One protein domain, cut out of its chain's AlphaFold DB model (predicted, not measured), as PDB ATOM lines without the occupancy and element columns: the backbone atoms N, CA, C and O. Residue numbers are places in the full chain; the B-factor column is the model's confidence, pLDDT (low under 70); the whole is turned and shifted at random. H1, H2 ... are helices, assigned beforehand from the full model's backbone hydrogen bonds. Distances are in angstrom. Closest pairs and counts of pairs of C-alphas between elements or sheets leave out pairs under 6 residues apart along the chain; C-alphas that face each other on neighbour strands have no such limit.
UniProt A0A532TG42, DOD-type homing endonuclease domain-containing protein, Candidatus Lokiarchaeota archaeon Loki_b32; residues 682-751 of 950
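What this domain is: This is residues 682 to 751 of the 950 residues of the protein "DOD-type homing endonuclease domain-containing protein" of Candidatus Lokiarchaeota archaeon Loki_b32 (UniProt A0A532TG42). Three helices make a compact body: H1 and H2 open as a V from their tight link, and H3 packs on both of them, forming a loose hairpin with H2. The fourth helix, H4, packs crosswise on H1, on the side away from H2, at one end of the longest axis, and the link of residues 710 to 718 bridges the wide end between H2 and H3. The printed part has 70 residues with four named helices, in the order H1, H2, H3, H4, and no named strand; the class is all helix. The whole is compact, with a radius of gyration of the C-alphas of 12.2 A, and spans 37 by 25 by 18 A.

How they stand to each other: H1, residues 682 to 690, is the hub and touches the three other helices. It only just touches H2, residues 693 to 709, with 3 pairs of C-alphas within 8 A, the closest being those of Tyr 688 and Gln 696, 6.2 A apart. H2 touches H1 with residues 696 to 699 alone, and the two run opposite ways at a steep tilt of 48 degrees. H1 touches H3, residues 719 to 733, the same way at a shallow tilt of 34 degrees, only just short of steep; their closest C-alphas are those of Ser 684 and Lys 726, 5.4 A apart. H2 and H3 touch and form a helical hairpin, opposite ways at a shallow tilt of 34 degrees, also only just short of steep, with the closest C-alphas at Ile 699 and Thr 728, 6.6 A apart. H4, residues 739 to 750, touches H1 with residues 742 to 746 alone; the closest C-alphas are those of Ala 683 and Ile 742, 5.3 A apart. H1 and H4 are only just about perpendicular, at 71 degrees. H4 is apart from H2 and from H3. The helix packing is part aligned, part crossed: of four touching pairs, two are at a shallow tilt. In H1, H2, H3 and H4 every O i to N i+4 pair is within hydrogen-bond range.

Where its parts are: H1 begins at C-alpha 682, at (40.203, 32.644, -31.502). H2, the longest helix with 17 residues, begins at C-alpha 693, at (39.402, 46.273, -18.146), and measures 24.2 A from first to last C-alpha. H3 measures 21.4 A and H4 16.2 A, while H1 measures 12.3 A. H4 ends at C-alpha 750, at (35.879, 23.743, -24.903).

The domain as a whole: The two C-alphas farthest apart are those of Asn 711 and Glu 751, 37.7 A. The printed part, residues 682 to 751, has no cut. The links H1 to H2 and H3 to H4 are tight, the link H2 to H3, of 9 residues, is short, and none is long. The mean pLDDT of the printed part is 95.3, and no printed residue is under 70.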
ATOM      1  N   ILE A 682      41.116  33.069 -32.570       95.31
ATOM      2  CA  ILE A 682      40.203  32.644 -31.502       95.31
ATOM      3  C   ILE A 682      40.886  32.784 -30.136       95.31
ATOM      4  O   ILE A 682      40.335  33.443 -29.255       95.31
ATOM      5  N   ALA A 683      42.093  32.237 -29.973       96.19
ATOM      6  CA  ALA A 683      42.837  32.276 -28.717       96.19
ATOM      7  C   ALA A 683      43.191  33.709 -28.296       96.19
ATOM      8  O   ALA A 683      42.830  34.117 -27.197       96.19
ATOM      9  N   SER A 684      43.790  34.524 -29.172       97.31
ATOM     10  CA  SER A 684      44.113  35.923 -28.856       97.31
ATOM     11  C   SER A 684      42.866  36.749 -28.531       97.31
ATOM     12  O   SER A 684      42.929  37.626 -27.676       97.31
ATOM     13  N   LYS A 685      41.708  36.458 -29.144       96.12
ATOM     14  CA  LYS A 685      40.443  37.126 -28.798       96.12
ATOM     15  C   LYS A 685      39.877  36.664 -27.450       96.12
ATOM     16  O   LYS A 685      39.310  37.491 -26.740       96.12
ATOM     17  N   LEU A 686      40.044  35.394 -27.079       95.00
ATOM     18  CA  LEU A 686      39.705  34.882 -25.745       95.00
ATOM     19  C   LEU A 686      40.630  35.455 -24.663       95.00
ATOM     20  O   LEU A 686      40.141  35.840 -23.607       95.00
ATOM     21  N   ILE A 687      41.932  35.555 -24.936       95.50
ATOM     22  CA  ILE A 687      42.938  36.169 -24.057       95.50
ATOM     23  C   ILE A 687      42.608  37.649 -23.832       95.50
ATOM     24  O   ILE A 687      42.391  38.050 -22.692       95.50
ATOM     25  N   TYR A 688      42.449  38.430 -24.910       95.31
ATOM     26  CA  TYR A 688      42.021  39.833 -24.844       95.31
ATOM     27  C   TYR A 688      40.737  40.007 -24.024       95.31
ATOM     28  O   TYR A 688      40.669  40.882 -23.174       95.31
ATOM     29  N   LEU A 689      39.712  39.180 -24.250       93.12
ATOM     30  CA  LEU A 689      38.464  39.312 -23.498       93.12
ATOM     31  C   LEU A 689      38.607  38.914 -22.025       93.12
ATOM     32  O   LEU A 689      37.795  39.371 -21.224       93.12
ATOM     33  N   ASN A 690      39.589  38.076 -21.671       90.94
ATOM     34  CA  ASN A 690      39.848  37.639 -20.299       90.94
ATOM     35  C   ASN A 690      40.736  38.585 -19.478       90.94
ATOM     36  O   ASN A 690      40.684  38.485 -18.252       90.94
ATOM     37  N   SER A 691      41.484  39.496 -20.110       92.31
ATOM     38  CA  SER A 691      42.347  40.461 -19.415       92.31
ATOM     39  C   SER A 691      41.548  41.493 -18.595       92.31
ATOM     40  O   SER A 691      40.317  41.596 -18.705       92.31
ATOM     41  N   SER A 692      42.244  42.281 -17.772       93.56
ATOM     42  CA  SER A 692      41.642  43.372 -16.997       93.56
ATOM     43  C   SER A 692      41.025  44.448 -17.903       93.56
ATOM     44  O   SER A 692      41.322  44.539 -19.098       93.56
ATOM     45  N   GLU A 693      40.129  45.271 -17.353       93.25
ATOM     46  CA  GLU A 693      39.402  46.273 -18.146       93.25
ATOM     47  C   GLU A 693      40.320  47.400 -18.666       93.25
ATOM     48  O   GLU A 693      40.096  47.916 -19.763       93.25
ATOM     49  N   SER A 694      41.394  47.734 -17.939       95.94
ATOM     50  CA  SER A 694      42.427  48.684 -18.378       95.94
ATOM     51  C   SER A 694      43.203  48.148 -19.586       95.94
ATOM     52  O   SER A 694      43.275  48.816 -20.620       95.94
ATOM     53  N   GLU A 695      43.700  46.911 -19.513       97.06
ATOM     54  CA  GLU A 695      44.366  46.224 -20.630       97.06
ATOM     55  C   GLU A 695      43.432  46.077 -21.838       97.06
ATOM     56  O   GLU A 695      43.808  46.394 -22.972       97.06
ATOM     57  N   GLN A 696      42.176  45.675 -21.603       96.50
ATOM     58  CA  GLN A 696      41.158  45.605 -22.649       96.50
ATOM     59  C   GLN A 696      40.975  46.963 -23.330       96.50
ATOM     60  O   GLN A 696      40.898  47.023 -24.557       96.50
ATOM     61  N   GLN A 697      40.924  48.062 -22.576       97.69
ATOM     62  CA  GLN A 697      40.753  49.394 -23.144       97.69
ATOM     63  C   GLN A 697      41.961  49.832 -23.988       97.69
ATOM     64  O   GLN A 697      41.772  50.390 -25.075       97.69
ATOM     65  N   ILE A 698      43.188  49.506 -23.564       98.19
ATOM     66  CA  ILE A 698      44.410  49.717 -24.360       98.19
ATOM     67  C   ILE A 698      44.326  48.932 -25.680       98.19
ATOM     68  O   ILE A 698      44.529  49.502 -26.758       98.19
ATOM     69  N   ILE A 699      43.959  47.647 -25.627       97.88
ATOM     70  CA  ILE A 699      43.827  46.786 -26.812       97.88
ATOM     71  C   ILE A 699      42.711  47.295 -27.744       97.88
ATOM     72  O   ILE A 699      42.924  47.408 -28.954       97.88
ATOM     73  N   ARG A 700      41.547  47.700 -27.212       97.69
ATOM     74  CA  ARG A 700      40.444  48.308 -27.986       97.69
ATOM     75  C   ARG A 700      40.888  49.581 -28.707       97.69
ATOM     76  O   ARG A 700      40.521  49.778 -29.865       97.69
ATOM     77  N   ASN A 701      41.679  50.437 -28.060       98.25
ATOM     78  CA  ASN A 701      42.196  51.662 -28.671       98.25
ATOM     79  C   ASN A 701      43.204  51.359 -29.795       98.25
ATOM     80  O   ASN A 701      43.091  51.933 -30.882       98.25
ATOM     81  N   LYS A 702      44.104  50.384 -29.598       98.31
ATOM     82  CA  LYS A 702      45.004  49.880 -30.654       98.31
ATOM     83  C   LYS A 702      44.213  49.311 -31.848       98.31
ATOM     84  O   LYS A 702      44.505  49.662 -32.991       98.31
ATOM     85  N   ILE A 703      43.150  48.533 -31.608       98.06
ATOM     86  CA  ILE A 703      42.245  48.020 -32.659       98.06
ATOM     87  C   ILE A 703      41.544  49.158 -33.420       98.06
ATOM     88  O   ILE A 703      41.511  49.128 -34.650       98.06
ATOM     89  N   LYS A 704      41.013  50.180 -32.730       98.19
ATOM     90  CA  LYS A 704      40.394  51.357 -33.377       98.19
ATOM     91  C   LYS A 704      41.383  52.091 -34.290       98.19
ATOM     92  O   LYS A 704      41.020  52.448 -35.410       98.19
ATOM     93  N   SER A 705      42.625  52.280 -33.838       98.19
ATOM     94  CA  SER A 705      43.685  52.899 -34.645       98.19
ATOM     95  C   SER A 705      43.994  52.075 -35.900       98.19
ATOM     96  O   SER A 705      43.939  52.597 -37.014       98.19
ATOM     97  N   TRP A 706      44.186  50.760 -35.750       98.19
ATOM     98  CA  TRP A 706      44.434  49.852 -36.875       98.19
ATOM     99  C   TRP A 706      43.290  49.840 -37.897       98.19
ATOM    100  O   TRP A 706      43.535  49.830 -39.105       98.19
ATOM    101  N   LEU A 707      42.034  49.882 -37.434       97.94
ATOM    102  CA  LEU A 707      40.858  49.995 -38.299       97.94
ATOM    103  C   LEU A 707      40.875  51.288 -39.127       97.94
ATOM    104  O   LEU A 707      40.659  51.220 -40.337       97.94
ATOM    105  N   LYS A 708      41.196  52.433 -38.504       97.81
ATOM    106  CA  LYS A 708      41.347  53.724 -39.196       97.81
ATOM    107  C   LYS A 708      42.467  53.663 -40.243       97.81
ATOM    108  O   LYS A 708      42.226  53.985 -41.400       97.81
ATOM    109  N   GLN A 709      43.650  53.173 -39.864       97.88
ATOM    110  CA  GLN A 709      44.817  53.032 -40.750       97.88
ATOM    111  C   GLN A 709      44.559  52.113 -41.957       97.88
ATOM    112  O   GLN A 709      45.077  52.354 -43.039       97.88
ATOM    113  N   ASN A 710      43.752  51.060 -41.789       96.81
ATOM    114  CA  ASN A 710      43.440  50.097 -42.850       96.81
ATOM    115  C   ASN A 710      42.139  50.428 -43.614       96.81
ATOM    116  O   ASN A 710      41.676  49.585 -44.384       96.81
ATOM    117  N   ASN A 711      41.525  51.595 -43.374       96.44
ATOM    118  CA  ASN A 711      40.218  51.999 -43.911       96.44
ATOM    119  C   ASN A 711      39.123  50.914 -43.750       96.44
ATOM    120  O   ASN A 711      38.403  50.558 -44.685       96.44
ATOM    121  N   LYS A 712      39.023  50.328 -42.549       96.56
ATOM    122  CA  LYS A 712      38.081  49.243 -42.223       96.56
ATOM    123  C   LYS A 712      37.063  49.675 -41.178       96.56
ATOM    124  O   LYS A 712      37.415  50.203 -40.131       96.56
ATOM    125  N   LYS A 713      35.792  49.333 -41.413       96.12
ATOM    126  CA  LYS A 713      34.691  49.576 -40.462       96.12
ATOM    127  C   LYS A 713      34.581  48.520 -39.350       96.12
ATOM    128  O   LYS A 713      34.013  48.810 -38.305       96.12
ATOM    129  N   VAL A 714      35.080  47.296 -39.567       94.81
ATOM    130  CA  VAL A 714      34.891  46.154 -38.647       94.81
ATOM    131  C   VAL A 714      36.165  45.318 -38.526       94.81
ATOM    132  O   VAL A 714      36.823  45.018 -39.526       94.81
ATOM    133  N   PHE A 715      36.496  44.902 -37.301       95.50
ATOM    134  CA  PHE A 715      37.647  44.051 -36.994       95.50
ATOM    135  C   PHE A 715      37.282  42.561 -37.119       95.50
ATOM    136  O   PHE A 715      37.034  41.869 -36.132       95.50
ATOM    137  N   ASN A 716      37.195  42.090 -38.364       94.44
ATOM    138  CA  ASN A 716      36.904  40.694 -38.714       94.44
ATOM    139  C   ASN A 716      38.182  39.844 -38.833       94.44
ATOM    140  O   ASN A 716      39.283  40.383 -38.974       94.44
ATOM    141  N   TYR A 717      38.025  38.515 -38.840       94.69
ATOM    142  CA  TYR A 717      39.111  37.567 -39.117       94.69
ATOM    143  C   TYR A 717      39.757  37.820 -40.490       94.69
ATOM    144  O   TYR A 717      39.077  38.056 -41.487       94.69
ATOM    145  N   SER A 718      41.088  37.787 -40.514       94.25
ATOM    146  CA  SER A 718      41.956  37.712 -41.692       94.25
ATOM    147  C   SER A 718      43.387  37.452 -41.215       94.25
ATOM    148  O   SER A 718      43.699  37.770 -40.064       94.25
ATOM    149  N   LYS A 719      44.295  36.997 -42.089       94.62
ATOM    150  CA  LYS A 719      45.722  36.819 -41.737       94.62
ATOM    151  C   LYS A 719      46.323  38.062 -41.057       94.62
ATOM    152  O   LYS A 719      46.990  37.944 -40.034       94.62
ATOM    153  N   LYS A 720      46.035  39.265 -41.578       95.81
ATOM    154  CA  LYS A 720      46.552  40.534 -41.028       95.81
ATOM    155  C   LYS A 720      45.969  40.880 -39.648       95.81
ATOM    156  O   LYS A 720      46.714  41.327 -38.784       95.81
ATOM    157  N   SER A 721      44.665  40.693 -39.427       97.00
ATOM    158  CA  SER A 721      44.026  41.014 -38.135       97.00
ATOM    159  C   SER A 721      44.300  39.969 -37.051       97.00
ATOM    160  O   SER A 721      44.392  40.345 -35.887       97.00
ATOM    161  N   ALA A 722      44.492  38.696 -37.414       97.19
ATOM    162  CA  ALA A 722      44.926  37.645 -36.490       97.19
ATOM    163  C   ALA A 722      46.314  37.943 -35.906       97.19
ATOM    164  O   ALA A 722      46.463  38.012 -34.688       97.19
ATOM    165  N   LEU A 723      47.298  38.215 -36.770       97.75
ATOM    166  CA  LEU A 723      48.656  38.568 -36.347       97.75
ATOM    167  C   LEU A 723      48.695  39.906 -35.593       97.75
ATOM    168  O   LEU A 723      49.351  40.007 -34.563       97.75
ATOM    169  N   PHE A 724      47.939  40.918 -36.039       98.38
ATOM    170  CA  PHE A 724      47.837  42.182 -35.304       98.38
ATOM    171  C   PHE A 724      47.271  41.988 -33.890       98.38
ATOM    172  O   PHE A 724      47.815  42.555 -32.943       98.38
ATOM    173  N   LEU A 725      46.203  41.195 -33.730       98.25
ATOM    174  CA  LEU A 725      45.604  40.947 -32.417       98.25
ATOM    175  C   LEU A 725      46.560  40.173 -31.504       98.25
ATOM    176  O   LEU A 725      46.720  40.582 -30.357       98.25
ATOM    177  N   LYS A 726      47.223  39.126 -32.020       98.25
ATOM    178  CA  LYS A 726      48.253  38.357 -31.301       98.25
ATOM    179  C   LYS A 726      49.329  39.288 -30.741       98.25
ATOM    180  O   LYS A 726      49.407  39.467 -29.529       98.25
ATOM    181  N   ASN A 727      50.041  39.986 -31.626       98.50
ATOM    182  CA  ASN A 727      51.148  40.870 -31.263       98.50
ATOM    183  C   ASN A 727      50.698  42.023 -30.342       98.50
ATOM    184  O   ASN A 727      51.475  42.519 -29.529       98.50
ATOM    185  N   THR A 728      49.443  42.472 -30.466       98.38
ATOM    186  CA  THR A 728      48.862  43.497 -29.588       98.38
ATOM    187  C   THR A 728      48.603  42.967 -28.180       98.38
ATOM    188  O   THR A 728      48.842  43.702 -27.225       98.38
ATOM    189  N   CYS A 729      48.137  41.723 -28.036       98.19
ATOM    190  CA  CYS A 729      47.961  41.086 -26.731       98.19
ATOM    191  C   CYS A 729      49.324  40.836 -26.077       98.19
ATOM    192  O   CYS A 729      49.536  41.302 -24.966       98.19
ATOM    193  N   GLU A 730      50.269  40.222 -26.793       98.31
ATOM    194  CA  GLU A 730      51.623  39.931 -26.289       98.31
ATOM    195  C   GLU A 730      52.306  41.188 -25.730       98.31
ATOM    196  O   GLU A 730      52.677  41.234 -24.559       98.31
ATOM    197  N   LYS A 731      52.340  42.275 -26.516       98.31
ATOM    198  CA  LYS A 731      52.938  43.559 -26.104       98.31
ATOM    199  C   LYS A 731      52.176  44.325 -25.018       98.31
ATOM    200  O   LYS A 731      52.714  45.299 -24.507       98.31
ATOM    201  N   THR A 732      50.908  44.006 -24.752       97.88
ATOM    202  CA  THR A 732      50.103  44.739 -23.748       97.88
ATOM    203  C   THR A 732      49.997  43.978 -22.433       97.88
ATOM    204  O   THR A 732      49.861  44.614 -21.399       97.88
ATOM    205  N   LEU A 733      50.062  42.646 -22.482       96.62
ATOM    206  CA  LEU A 733      49.887  41.755 -21.333       96.62
ATOM    207  C   LEU A 733      51.217  41.161 -20.830       96.62
ATOM    208  O   LEU A 733      51.222  40.488 -19.808       96.62
ATOM    209  N   GLY A 734      52.327  41.345 -21.557       97.12
ATOM    210  CA  GLY A 734      53.634  40.785 -21.182       97.12
ATOM    211  C   GLY A 734      53.730  39.261 -21.336       97.12
ATOM    212  O   GLY A 734      54.495  38.624 -20.623       97.12
ATOM    213  N   ILE A 735      52.946  38.667 -22.243       96.81
ATOM    214  CA  ILE A 735      52.858  37.209 -22.440       96.81
ATOM    215  C   ILE A 735      53.343  36.785 -23.831       96.81
ATOM    216  O   ILE A 735      53.215  37.544 -24.791       96.81
ATOM    217  N   SER A 736      53.797  35.537 -23.958       97.50
ATOM    218  CA  SER A 736      53.923  34.830 -25.243       97.50
ATOM    219  C   SER A 736      52.592  34.161 -25.603       97.50
ATOM    220  O   SER A 736      51.960  33.553 -24.743       97.50
ATOM    221  N   ILE A 737      52.146  34.255 -26.861       96.50
ATOM    222  CA  ILE A 737      51.013  33.480 -27.396       96.50
ATOM    223  C   ILE A 737      51.561  32.430 -28.371       96.50
ATOM    224  O   ILE A 737      51.422  32.531 -29.594       96.50
ATOM    225  N   ASP A 738      52.216  31.426 -27.801       96.81
ATOM    226  CA  ASP A 738      52.691  30.219 -28.480       96.81
ATOM    227  C   ASP A 738      51.564  29.195 -28.730       96.81
ATOM    228  O   ASP A 738      50.382  29.420 -28.441       96.81
ATOM    229  N   ILE A 739      51.928  28.061 -29.337       94.38
ATOM    230  CA  ILE A 739      50.988  26.997 -29.694       94.38
ATOM    231  C   ILE A 739      50.331  26.355 -28.467       94.38
ATOM    232  O   ILE A 739      49.156  25.993 -28.548       94.38
ATOM    233  N   ASP A 740      51.024  26.284 -27.333       94.88
ATOM    234  CA  ASP A 740      50.529  25.624 -26.128       94.88
ATOM    235  C   ASP A 740      49.584  26.520 -25.346       94.88
ATOM    236  O   ASP A 740      48.519  26.057 -24.933       94.88
ATOM    237  N   LEU A 741      49.852  27.826 -25.261       94.69
ATOM    238  CA  LEU A 741      48.866  28.772 -24.752       94.69
ATOM    239  C   LEU A 741      47.630  28.837 -25.665       94.69
ATOM    240  O   LEU A 741      46.510  28.934 -25.159       94.69
ATOM    241  N   ILE A 742      47.785  28.734 -26.992       95.12
ATOM    242  CA  ILE A 742      46.652  28.635 -27.932       95.12
ATOM    243  C   ILE A 742      45.842  27.358 -27.680       95.12
ATOM    244  O   ILE A 742      44.614  27.433 -27.576       95.12
ATOM    245  N   ASN A 743      46.514  26.207 -27.564       91.50
ATOM    246  CA  ASN A 743      45.899  24.920 -27.247       91.50
ATOM    247  C   ASN A 743      45.144  25.018 -25.914       91.50
ATOM    248  O   ASN A 743      43.925  24.888 -25.909       91.50
ATOM    249  N   LYS A 744      45.829  25.370 -24.821       92.19
ATOM    250  CA  LYS A 744      45.286  25.521 -23.462       92.19
ATOM    251  C   LYS A 744      44.135  26.526 -23.383       92.19
ATOM    252  O   LYS A 744      43.155  26.271 -22.694       92.19
ATOM    253  N   THR A 745      44.201  27.645 -24.108       91.62
ATOM    254  CA  THR A 745      43.123  28.652 -24.133       91.62
ATOM    255  C   THR A 745      41.871  28.130 -24.834       91.62
ATOM    256  O   THR A 745      40.761  28.326 -24.339       91.62
ATOM    257  N   ILE A 746      42.029  27.476 -25.990       90.06
ATOM    258  CA  ILE A 746      40.897  26.893 -26.721       90.06
ATOM    259  C   ILE A 746      40.330  25.714 -25.926       90.06
ATOM    260  O   ILE A 746      39.119  25.673 -25.709       90.06
ATOM    261  N   SER A 747      41.190  24.818 -25.438       88.38
ATOM    262  CA  SER A 747      40.811  23.689 -24.594       88.38
ATOM    263  C   SER A 747      40.072  24.163 -23.352       88.38
ATOM    264  O   SER A 747      38.920  23.804 -23.238       88.38
ATOM    265  N   LYS A 748      40.569  25.104 -22.539       86.88
ATOM    266  CA  LYS A 748      39.843  25.623 -21.353       86.88
ATOM    267  C   LYS A 748      38.423  26.143 -21.641       86.88
ATOM    268  O   LYS A 748      37.531  26.086 -20.792       86.88
ATOM    269  N   VAL A 749      38.172  26.660 -22.846       84.94
ATOM    270  CA  VAL A 749      36.831  27.120 -23.254       84.94
ATOM    271  C   VAL A 749      35.958  25.980 -23.791       84.94
ATOM    272  O   VAL A 749      34.740  26.021 -23.599       84.94
ATOM    273  N   LEU A 750      36.552  24.954 -24.407       82.88
ATOM    274  CA  LEU A 750      35.879  23.743 -24.903       82.88
ATOM    275  C   LEU A 750      35.835  22.586 -23.892       82.88
ATOM    276  O   LEU A 750      35.069  21.644 -24.050       82.88
ATOM    277  N   GLU A 751      36.609  22.656 -22.825       77.12
ATOM    278  CA  GLU A 751      36.614  21.704 -21.738       77.12
ATOM    279  C   GLU A 751      35.326  21.916 -20.975       77.12
ATOM    280  O   GLU A 751      35.051  22.985 -20.415       77.12
TER     281      GLU A 751